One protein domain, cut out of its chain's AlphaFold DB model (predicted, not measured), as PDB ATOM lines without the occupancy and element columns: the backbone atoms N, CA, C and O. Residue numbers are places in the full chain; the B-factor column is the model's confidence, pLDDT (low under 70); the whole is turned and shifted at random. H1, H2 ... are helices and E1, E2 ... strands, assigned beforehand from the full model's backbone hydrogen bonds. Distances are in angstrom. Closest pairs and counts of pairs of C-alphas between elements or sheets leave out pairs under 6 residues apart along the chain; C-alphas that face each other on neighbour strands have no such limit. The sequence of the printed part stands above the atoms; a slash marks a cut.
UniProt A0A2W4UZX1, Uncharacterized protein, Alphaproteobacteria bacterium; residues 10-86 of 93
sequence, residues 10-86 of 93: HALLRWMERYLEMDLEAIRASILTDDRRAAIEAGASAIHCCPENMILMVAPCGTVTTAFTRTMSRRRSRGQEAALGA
ATOM      1  N   HIS A  10     161.385 167.632 105.800       96.38
ATOM      2  CA  HIS A  10     160.634 167.366 104.576       96.38
ATOM      3  C   HIS A  10     160.933 165.975 103.998       96.38
ATOM      4  O   HIS A  10     160.012 165.260 103.607       96.38
ATOM      5  N   ALA A  11     162.208 165.575 103.954       97.06
ATOM      6  CA  ALA A  11     162.593 164.251 103.473       97.06
ATOM      7  C   ALA A  11     162.059 163.141 104.392       97.06
ATOM      8  O   ALA A  11     161.576 162.123 103.896       97.06
ATOM      9  N   LEU A  12     162.076 163.362 105.711       97.19
ATOM     10  CA  LEU A  12     161.494 162.443 106.687       97.19
ATOM     11  C   LEU A  12     159.979 162.282 106.489       97.19
ATOM     12  O   LEU A  12     159.502 161.153 106.405       97.19
ATOM     13  N   LEU A  13     159.236 163.386 106.346       96.12
ATOM     14  CA  LEU A  13     157.785 163.354 106.121       96.12
ATOM     15  C   LEU A  13     157.433 162.578 104.848       96.12
ATOM     16  O   LEU A  13     156.584 161.692 104.881       96.12
ATOM     17  N   ARG A  14     158.142 162.832 103.740       96.88
ATOM     18  CA  ARG A  14     157.929 162.096 102.483       96.88
ATOM     19  C   ARG A  14     158.225 160.611 102.605       96.88
ATOM     20  O   ARG A  14     157.539 159.802 101.983       96.88
ATOM     21  N   TRP A  15     159.247 160.253 103.372       97.62
ATOM     22  CA  TRP A  15     159.564 158.857 103.634       97.62
ATOM     23  C   TRP A  15     158.457 158.186 104.461       97.62
ATOM     24  O   TRP A  15     158.010 157.103 104.096       97.62
ATOM     25  N   MET A  16     157.935 158.848 105.497       98.00
ATOM     26  CA  MET A  16     156.802 158.331 106.277       98.00
ATOM     27  C   MET A  16     155.539 158.143 105.420       98.00
ATOM     28  O   MET A  16     154.913 157.092 105.493       98.00
ATOM     29  N   GLU A  17     155.197 159.112 104.567       97.38
ATOM     30  CA  GLU A  17     154.023 159.017 103.683       97.38
ATOM     31  C   GLU A  17     154.152 157.891 102.653       97.38
ATOM     32  O   GLU A  17     153.214 157.137 102.433       97.38
ATOM     33  N   ARG A  18     155.302 157.794 101.974       96.81
ATOM     34  CA  ARG A  18     155.441 156.941 100.781       96.81
ATOM     35  C   ARG A  18     155.986 155.555 101.067       96.81
ATOM     36  O   ARG A  18     155.668 154.628 100.337       96.81
ATOM     37  N   TYR A  19     156.877 155.438 102.046       97.06
ATOM     38  CA  TYR A  19     157.545 154.177 102.356       97.06
ATOM     39  C   TYR A  19     156.870 153.453 103.518       97.06
ATOM     40  O   TYR A  19     156.717 152.239 103.465       97.06
ATOM     41  N   LEU A  20     156.464 154.190 104.558       97.25
ATOM     42  CA  LEU A  20     155.699 153.616 105.669       97.25
ATOM     43  C   LEU A  20     154.184 153.648 105.440       97.25
ATOM     44  O   LEU A  20     153.453 153.167 106.301       97.25
ATOM     45  N   GLU A  21     153.727 154.230 104.325       96.25
ATOM     46  CA  GLU A  21     152.305 154.356 103.969       96.25
ATOM     47  C   GLU A  21     151.471 155.004 105.090       96.25
ATOM     48  O   GLU A  21     150.303 154.681 105.304       96.25
ATOM     49  N   MET A  22     152.085 155.923 105.845       96.94
ATOM     50  CA  MET A  22     151.407 156.626 106.928       96.94
ATOM     51  C   MET A  22     150.531 157.744 106.372       96.94
ATOM     52  O   MET A  22     151.023 158.660 105.712       96.94
ATOM     53  N   ASP A  23     149.249 157.726 106.730       95.75
ATOM     54  CA  ASP A  23     148.329 158.820 106.434       95.75
ATOM     55  C   ASP A  23     148.550 159.987 107.412       95.75
ATOM     56  O   ASP A  23     147.937 160.087 108.480       95.75
ATOM     57  N   LEU A  24     149.492 160.865 107.063       92.94
ATOM     58  CA  LEU A  24     149.841 162.021 107.887       92.94
ATOM     59  C   LEU A  24     148.698 163.042 107.997       92.94
ATOM     60  O   LEU A  24     148.625 163.754 109.003       92.94
ATOM     61  N   GLU A  25     147.798 163.108 107.012       92.06
ATOM     62  CA  GLU A  25     146.634 163.997 107.062       92.06
ATOM     63  C   GLU A  25     145.562 163.446 108.009       92.06
ATOM     64  O   GLU A  25     145.043 164.198 108.837       92.06
ATOM     65  N   ALA A  26     145.308 162.133 108.007       92.25
ATOM     66  CA  ALA A  26     144.460 161.506 109.023       92.25
ATOM     67  C   ALA A  26     145.038 161.677 110.435       92.25
ATOM     68  O   ALA A  26     144.303 161.985 111.378       92.25
ATOM     69  N   ILE A  27     146.362 161.554 110.595       91.69
ATOM     70  CA  ILE A  27     147.027 161.821 111.879       91.69
ATOM     71  C   ILE A  27     146.807 163.280 112.294       91.69
ATOM     72  O   ILE A  27     146.408 163.531 113.433       91.69
ATOM     73  N   ARG A  28     146.991 164.248 111.389       90.44
ATOM     74  CA  ARG A  28     146.734 165.668 111.678       90.44
ATOM     75  C   ARG A  28     145.281 165.914 112.088       90.44
ATOM     76  O   ARG A  28     145.042 166.615 113.073       90.44
ATOM     77  N   ALA A  29     144.326 165.308 111.385       89.44
ATOM     78  CA  ALA A  29     142.908 165.392 111.719       89.44
ATOM     79  C   ALA A  29     142.611 164.797 113.107       89.44
ATOM     80  O   ALA A  29     141.872 165.396 113.884       89.44
ATOM     81  N   SER A  30     143.251 163.679 113.466       88.56
ATOM     82  CA  SER A  30     143.099 163.060 114.793       88.56
ATOM     83  C   SER A  30     143.659 163.917 115.938       88.56
ATOM     84  O   SER A  30     143.187 163.840 117.075       88.56
ATOM     85  N   ILE A  31     144.658 164.759 115.653       89.44
ATOM     86  CA  ILE A  31     145.229 165.690 116.630       89.44
ATOM     87  C   ILE A  31     144.266 166.861 116.859       89.44
ATOM     88  O   ILE A  31     144.016 167.219 118.011       89.44
ATOM     89  N   LEU A  32     143.693 167.422 115.792       88.94
ATOM     90  CA  LEU A  32     142.794 168.581 115.836       88.94
ATOM     91  C   LEU A  32     141.346 168.197 115.526       88.94
ATOM     92  O   LEU A  32     140.814 168.559 114.470       88.94
ATOM     93  N   THR A  33     140.722 167.510 116.481       91.19
ATOM     94  CA  THR A  33     139.275 167.264 116.489       91.19
ATOM     95  C   THR A  33     138.497 168.574 116.618       91.19
ATOM     96  O   THR A  33     139.036 169.576 117.098       91.19
ATOM     97  N   ASP A  34     137.223 168.565 116.226       93.06
ATOM     98  CA  ASP A  34     136.372 169.760 116.280       93.06
ATOM     99  C   ASP A  34     136.257 170.323 117.704       93.06
ATOM    100  O   ASP A  34     136.415 171.525 117.900       93.06
ATOM    101  N   ASP A  35     136.143 169.460 118.717       91.06
ATOM    102  CA  ASP A  35     136.130 169.875 120.126       91.06
ATOM    103  C   ASP A  35     137.426 170.585 120.542       91.06
ATOM    104  O   ASP A  35     137.410 171.581 121.269       91.06
ATOM    105  N   ARG A  36     138.578 170.090 120.068       91.56
ATOM    106  CA  ARG A  36     139.882 170.695 120.369       91.56
ATOM    107  C   ARG A  36     140.032 172.035 119.662       91.56
ATOM    108  O   ARG A  36     140.584 172.956 120.255       91.56
ATOM    109  N   ARG A  37     139.517 172.169 118.435       91.19
ATOM    110  CA  ARG A  37     139.476 173.455 117.719       91.19
ATOM    111  C   ARG A  37     138.599 174.460 118.453       91.19
ATOM    112  O   ARG A  37     139.073 175.553 118.727       91.19
ATOM    113  N   ALA A  38     137.399 174.059 118.863       92.44
ATOM    114  CA  ALA A  38     136.500 174.913 119.634       92.44
ATOM    115  C   ALA A  38     137.144 175.378 120.954       92.44
ATOM    116  O   ALA A  38     137.053 176.550 121.313       92.44
ATOM    117  N   ALA A  39     137.862 174.492 121.654       90.81
ATOM    118  CA  ALA A  39     138.602 174.860 122.861       90.81
ATOM    119  C   ALA A  39     139.735 175.864 122.576       90.81
ATOM    120  O   ALA A  39     139.917 176.816 123.334       90.81
ATOM    121  N   ILE A  40     140.479 175.680 121.481       90.94
ATOM    122  CA  ILE A  40     141.527 176.615 121.041       90.94
ATOM    123  C   ILE A  40     140.926 177.986 120.711       90.94
ATOM    124  O   ILE A  40     141.435 179.002 121.180       90.94
ATOM    125  N   GLU A  41     139.832 178.019 119.950       91.00
ATOM    126  CA  GLU A  41     139.121 179.247 119.575       91.00
ATOM    127  C   GLU A  41     138.552 179.981 120.797       91.00
ATOM    128  O   GLU A  41     138.570 181.209 120.844       91.00
ATOM    129  N   ALA A  42     138.134 179.242 121.828       91.75
ATOM    130  CA  ALA A  42     137.728 179.792 123.121       91.75
ATOM    131  C   ALA A  42     138.903 180.313 123.979       91.75
ATOM    132  O   ALA A  42     138.678 180.866 125.056       91.75
ATOM    133  N   GLY A  43     140.153 180.153 123.525       91.31
ATOM    134  CA  GLY A  43     141.351 180.671 124.187       91.31
ATOM    135  C   GLY A  43     142.107 179.657 125.048       91.31
ATOM    136  O   GLY A  43     142.891 180.059 125.911       91.31
ATOM    137  N   ALA A  44     141.904 178.350 124.852       90.25
ATOM    138  CA  ALA A  44     142.679 177.338 125.566       90.25
ATOM    139  C   ALA A  44     144.168 177.396 125.179       90.25
ATOM    140  O   ALA A  44     144.536 177.248 124.016       90.25
ATOM    141  N   SER A  45     145.041 177.545 126.178       90.81
ATOM    142  CA  SER A  45     146.502 177.492 126.006       90.81
ATOM    143  C   SER A  45     147.068 176.070 126.099       90.81
ATOM    144  O   SER A  45     148.167 175.802 125.605       90.81
ATOM    145  N   ALA A  46     146.316 175.152 126.714       91.12
ATOM    146  CA  ALA A  46     146.668 173.746 126.835       91.12
ATOM    147  C   ALA A  46     145.425 172.843 126.829       91.12
ATOM    148  O   ALA A  46     144.424 173.156 127.473       91.12
ATOM    149  N   ILE A  47     145.508 171.696 126.149       91.81
ATOM    150  CA  ILE A  47     144.453 170.673 126.125       91.81
ATOM    151  C   ILE A  47     145.050 169.316 126.494       91.81
ATOM    152  O   ILE A  47     145.955 168.821 125.820       91.81
ATOM    153  N   HIS A  48     144.520 168.695 127.546       90.12
ATOM    154  CA  HIS A  48     144.888 167.339 127.946       90.12
ATOM    155  C   HIS A  48     144.110 166.311 127.119       90.12
ATOM    156  O   HIS A  48     142.884 166.258 127.159       90.12
ATOM    157  N   CYS A  49     144.839 165.484 126.379       86.44
ATOM    158  CA  CYS A  49     144.315 164.389 125.577       86.44
ATOM    159  C   CYS A  49     144.463 163.084 126.369       86.44
ATOM    160  O   CYS A  49     145.552 162.505 126.461       86.44
ATOM    161  N   CYS A  50     143.361 162.673 126.994       75.88
ATOM    162  CA  CYS A  50     143.208 161.368 127.623       75.88
ATOM    163  C   CYS A  50     142.347 160.490 126.704       75.88
ATOM    164  O   CYS A  50     141.298 160.966 126.266       75.88
ATOM    165  N   PRO A  51     142.724 159.219 126.461       77.00
ATOM    166  CA  PRO A  51     143.730 158.415 127.174       77.00
ATOM    167  C   PRO A  51     145.171 158.496 126.631       77.00
ATOM    168  O   PRO A  51     146.048 157.789 127.126       77.00
ATOM    169  N   GLU A  52     145.455 159.337 125.639       76.69
ATOM    170  CA  GLU A  52     146.739 159.355 124.920       76.69
ATOM    171  C   GLU A  52     147.930 159.839 125.765       76.69
ATOM    172  O   GLU A  52     149.078 159.744 125.327       76.69
ATOM    173  N   ASN A  53     147.687 160.330 126.989       83.81
ATOM    174  CA  ASN A  53     148.701 160.919 127.870       83.81
ATOM    175  C   ASN A  53     149.501 162.015 127.148       83.81
ATOM    176  O   ASN A  53     150.727 162.102 127.271       83.81
ATOM    177  N   MET A  54     148.800 162.827 126.363       88.38
ATOM    178  CA  MET A  54     149.366 163.896 125.551       88.38
ATOM    179  C   MET A  54     148.762 165.235 125.972       88.38
ATOM    180  O   MET A  54     147.588 165.319 126.312       88.38
ATOM    181  N   ILE A  55     149.560 166.293 125.942       90.19
ATOM    182  CA  ILE A  55     149.124 167.675 126.106       90.19
ATOM    183  C   ILE A  55     149.386 168.394 124.790       90.19
ATOM    184  O   ILE A  55     150.509 168.370 124.281       90.19
ATOM    185  N   LEU A  56     148.360 169.046 124.260       91.75
ATOM    186  CA  LEU A  56     148.491 170.010 123.175       91.75
ATOM    187  C   LEU A  56     148.737 171.380 123.788       91.75
ATOM    188  O   LEU A  56     147.908 171.856 124.554       91.75
ATOM    189  N   MET A  57     149.868 171.994 123.468       92.06
ATOM    190  CA  MET A  57     150.206 173.366 123.834       92.06
ATOM    191  C   MET A  57     149.985 174.261 122.624       92.06
ATOM    192  O   MET A  57     150.459 173.948 121.529       92.06
ATOM    193  N   VAL A  58     149.281 175.366 122.827       92.62
ATOM    194  CA  VAL A  58     148.862 176.266 121.752       92.62
ATOM    195  C   VAL A  58     149.615 177.578 121.915       92.62
ATOM    196  O   VAL A  58     149.460 178.283 122.912       92.62
ATOM    197  N   ALA A  59     150.474 177.892 120.950       87.94
ATOM    198  CA  ALA A  59     151.175 179.165 120.925       87.94
ATOM    199  C   ALA A  59     150.224 180.298 120.486       87.94
ATOM    200  O   ALA A  59     149.306 180.047 119.706       87.94
ATOM    201  N   PRO A  60     150.482 181.564 120.872       82.81
ATOM    202  CA  PRO A  60     149.669 182.708 120.440       82.81
ATOM    203  C   PRO A  60     149.569 182.874 118.915       82.81
ATOM    204  O   PRO A  60     148.627 183.475 118.416       82.81
ATOM    205  N   CYS A  61     150.537 182.338 118.166       84.56
ATOM    206  CA  CYS A  61     150.549 182.335 116.704       84.56
ATOM    207  C   CYS A  61     149.723 181.200 116.064       84.56
ATOM    208  O   CYS A  61     149.751 181.052 114.846       84.56
ATOM    209  N   GLY A  62     149.025 180.381 116.859       81.81
ATOM    210  CA  GLY A  62     148.220 179.252 116.381       81.81
ATOM    211  C   GLY A  62     149.002 177.951 116.172       81.81
ATOM    212  O   GLY A  62     148.413 176.929 115.825       81.81
ATOM    213  N   THR A  63     150.317 177.945 116.406       88.94
ATOM    214  CA  THR A  63     151.119 176.717 116.341       88.94
ATOM    215  C   THR A  63     150.759 175.778 117.488       88.94
ATOM    216  O   THR A  63     150.840 176.155 118.659       88.94
ATOM    217  N   VAL A  64     150.430 174.529 117.153       89.88
ATOM    218  CA  VAL A  64     150.126 173.472 118.124       89.88
ATOM    219  C   VAL A  64     151.336 172.563 118.295       89.88
ATOM    220  O   VAL A  64     151.867 172.030 117.324       89.88
ATOM    221  N   THR A  65     151.773 172.380 119.539       90.88
ATOM    222  CA  THR A  65     152.885 171.492 119.905       90.88
ATOM    223  C   THR A  65     152.393 170.404 120.850       90.88
ATOM    224  O   THR A  65     151.663 170.680 121.795       90.88
ATOM    225  N   THR A  66     152.814 169.163 120.633       89.12
ATOM    226  CA  THR A  66     152.440 168.014 121.468       89.12
ATOM    227  C   THR A  66     153.525 167.712 122.504       89.12
ATOM    228  O   THR A  66     154.697 167.581 122.147       89.12
ATOM    229  N   ALA A  67     153.154 167.514 123.766       86.81
ATOM    230  CA  ALA A  67     154.022 166.977 124.813       86.81
ATOM    231  C   ALA A  67     153.405 165.714 125.429       86.81
ATOM    232  O   ALA A  67     152.223 165.696 125.742       86.81
ATOM    233  N   PHE A  68     154.193 164.661 125.649       82.94
ATOM    234  CA  PHE A  68     153.709 163.440 126.304       82.94
ATOM    235  C   PHE A  68     153.944 163.497 127.817       82.94
ATOM    236  O   PHE A  68     155.081 163.645 128.275       82.94
ATOM    237  N   THR A  69     152.881 163.347 128.610       75.56
ATOM    238  CA  THR A  69     152.967 163.307 130.074       75.56
ATOM    239  C   THR A  69     153.457 161.946 130.539       75.56
ATOM    240  O   THR A  69     152.967 160.885 130.153       75.56
ATOM    241  N   ARG A  70     154.500 161.970 131.361       61.56
ATOM    242  CA  ARG A  70     155.348 160.821 131.655       61.56
ATOM    243  C   ARG A  70     154.727 159.923 132.733       61.56
ATOM    244  O   ARG A  70     155.088 160.051 133.895       61.56
ATOM    245  N   THR A  71     153.950 158.917 132.337       53.44
ATOM    246  CA  THR A  71     153.797 157.692 133.158       53.44
ATOM    247  C   THR A  71     154.688 156.543 132.653       53.44
ATOM    248  O   THR A  71     154.765 155.498 133.284       53.44
ATOM    249  N   MET A  72     155.455 156.717 131.560       50.28
ATOM    250  CA  MET A  72     156.205 155.606 130.928       50.28
ATOM    251  C   MET A  72     157.628 155.915 130.412       50.28
ATOM    252  O   MET A  72     158.175 155.130 129.646       50.28
ATOM    253  N   SER A  73     158.299 157.008 130.804       48.00
ATOM    254  CA  SER A  73     159.576 157.392 130.147       48.00
ATOM    255  C   SER A  73     160.883 157.238 130.954       48.00
ATOM    256  O   SER A  73     161.888 157.843 130.612       48.00
ATOM    257  N   ARG A  74     160.977 156.366 131.974       51.00
ATOM    258  CA  ARG A  74     162.282 156.100 132.650       51.00
ATOM    259  C   ARG A  74     162.809 154.657 132.669       51.00
ATOM    260  O   ARG A  74     163.774 154.404 133.382       51.00
ATOM    261  N   ARG A  75     162.278 153.721 131.868       47.12
ATOM    262  CA  ARG A  75     162.832 152.343 131.809       47.12
ATOM    263  C   ARG A  75     163.519 151.912 130.508       47.12
ATOM    264  O   ARG A  75     164.305 150.975 130.570       47.12
ATOM    265  N   ARG A  76     163.317 152.575 129.361       49.69
ATOM    266  CA  ARG A  76     163.939 152.117 128.097       49.69
ATOM    267  C   ARG A  76     165.410 152.512 127.923       49.69
ATOM    268  O   ARG A  76     166.177 151.717 127.394       49.69
ATOM    269  N   SER A  77     165.843 153.657 128.445       52.81
ATOM    270  CA  SER A  77     167.219 154.141 128.240       52.81
ATOM    271  C   SER A  77     168.287 153.462 129.111       52.81
ATOM    272  O   SER A  77     169.451 153.513 128.750       52.81
ATOM    273  N   ARG A  78     167.934 152.760 130.201       49.44
ATOM    274  CA  ARG A  78     168.919 151.980 130.991       49.44
ATOM    275  C   ARG A  78     169.116 150.536 130.512       49.44
ATOM    276  O   ARG A  78     170.120 149.926 130.856       49.44
ATOM    277  N   GLY A  79     168.177 149.981 129.743       45.69
ATOM    278  CA  GLY A  79     168.249 148.591 129.274       45.69
ATOM    279  C   GLY A  79     169.048 148.408 127.981       45.69
ATOM    280  O   GLY A  79     169.720 147.393 127.818       45.69
ATOM    281  N   GLN A  80     169.010 149.389 127.072       47.38
ATOM    282  CA  GLN A  80     169.695 149.286 125.776       47.38
ATOM    283  C   GLN A  80     171.207 149.545 125.864       47.38
ATOM    284  O   GLN A  80     171.968 148.858 125.187       47.38
ATOM    285  N   GLU A  81     171.665 150.444 126.742       47.31
ATOM    286  CA  GLU A  81     173.107 150.669 126.945       47.31
ATOM    287  C   GLU A  81     173.801 149.461 127.601       47.31
ATOM    288  O   GLU A  81     174.927 149.119 127.239       47.31
ATOM    289  N   ALA A  82     173.113 148.741 128.495       50.47
ATOM    290  CA  ALA A  82     173.654 147.529 129.115       50.47
ATOM    291  C   ALA A  82     173.801 146.362 128.117       50.47
ATOM    292  O   ALA A  82     174.749 145.581 128.216       50.47
ATOM    293  N   ALA A  83     172.902 146.254 127.131       46.47
ATOM    294  CA  ALA A  83     172.947 145.196 126.121       46.47
ATOM    295  C   ALA A  83     174.064 145.414 125.081       46.47
ATOM    296  O   ALA A  83     174.714 144.451 124.677       46.47
ATOM    297  N   LEU A  84     174.337 146.666 124.697       50.97
ATOM    298  CA  LEU A  84     175.408 147.014 123.751       50.97
ATOM    299  C   LEU A  84     176.810 146.980 124.390       50.97
ATOM    300  O   LEU A  84     177.789 146.656 123.718       50.97
ATOM    301  N   GLY A  85     176.923 147.241 125.697       48.62
ATOM    302  CA  GLY A  85     178.192 147.117 126.428       48.62
ATOM    303  C   GLY A  85     178.642 145.669 126.677       48.62
ATOM    304  O   GLY A  85     179.840 145.405 126.800       48.62
ATOM    305  N   ALA A  86     177.706 144.714 126.728       52.44
ATOM    306  CA  ALA A  86     178.004 143.305 126.996       52.44
ATOM    307  C   ALA A  86     178.500 142.538 125.755       52.44
ATOM    308  O   ALA A  86     179.345 141.650 125.876       52.44
TER     309      ALA A  86
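This is residues 10 to 86 of the 93 residues of an uncharacterized protein of Alphaproteobacteria bacterium (UniProt A0A2W4UZX1). Picture a small antiparallel sheet of three strands, E1, E2 and E3, with the short helix H3 by E1 and two helices, H1 and H2, set as an L that leads towards the sheet. From the far end of E3 the printed part runs out into a tail, and residues 73 to 86, which include helix H4, stick out free and make much of the length. The 77 printed residues hold four named helices and three named strands in the order H1 H2 H3 E1 E2 E3 H4, a mixed class of helices and strands. The sheet's order is E1, E2, E3. The whole is only just loose, close to extended, with a radius of gyration of the C-alphas of 16.9 A and spans of 54 by 32 by 23 A.

Start with H1, residues 10 to 18, and go on to H2, residues 24 to 31: they are close but not clearly touching, the closest C-alphas being those of Glu 17 and Leu 24, 6.6 A apart, and their lines are about perpendicular at 84 degrees. Next comes H3, residues 34 to 41, which is apart from H1 and H2. Then look at E1, residues 46 to 49, E2, residues 54 to 58, and E3, residues 64 to 68, a meander, each strand the antiparallel neighbour of the one before. In the hairpin E1 and E2, find N 47 and O 56 at 2.9 A; in the hairpin E2 and E3, find N 55 and O 67 at 2.7 A. H3 only grazes the sheet with residues 36 to 40; its closest C-alphas to E1 are those of Arg 36 and Ile 47, 7.4 A. H2 is only just on the sheet, with 5 pairs of C-alphas within 10 A, and only grazes it with residue 31. H4, residues 76 to 86, is not on the sheet and is apart from H1, H2 and H3. Every O i to N i+4 pair is within hydrogen-bond range in H1, H2 and H3; in H4, 4 of 7 are.

Find C-alpha 10 at (160.634, 167.366, 104.576); H1 runs 12.2 A from there. E2 begins at C-alpha 54, (149.366, 163.896, 125.551), and is 13.0 A long; E3 is 13.4 A. H4 is 16.6 A long and ends at C-alpha 86, (178.004, 143.305, 126.996).

The C-alphas of Ala 42 and Ala 86 are the farthest apart, 54.5 A. The printed part has no cut, and no link is long. Residues 70 to 86 have pLDDT under 70.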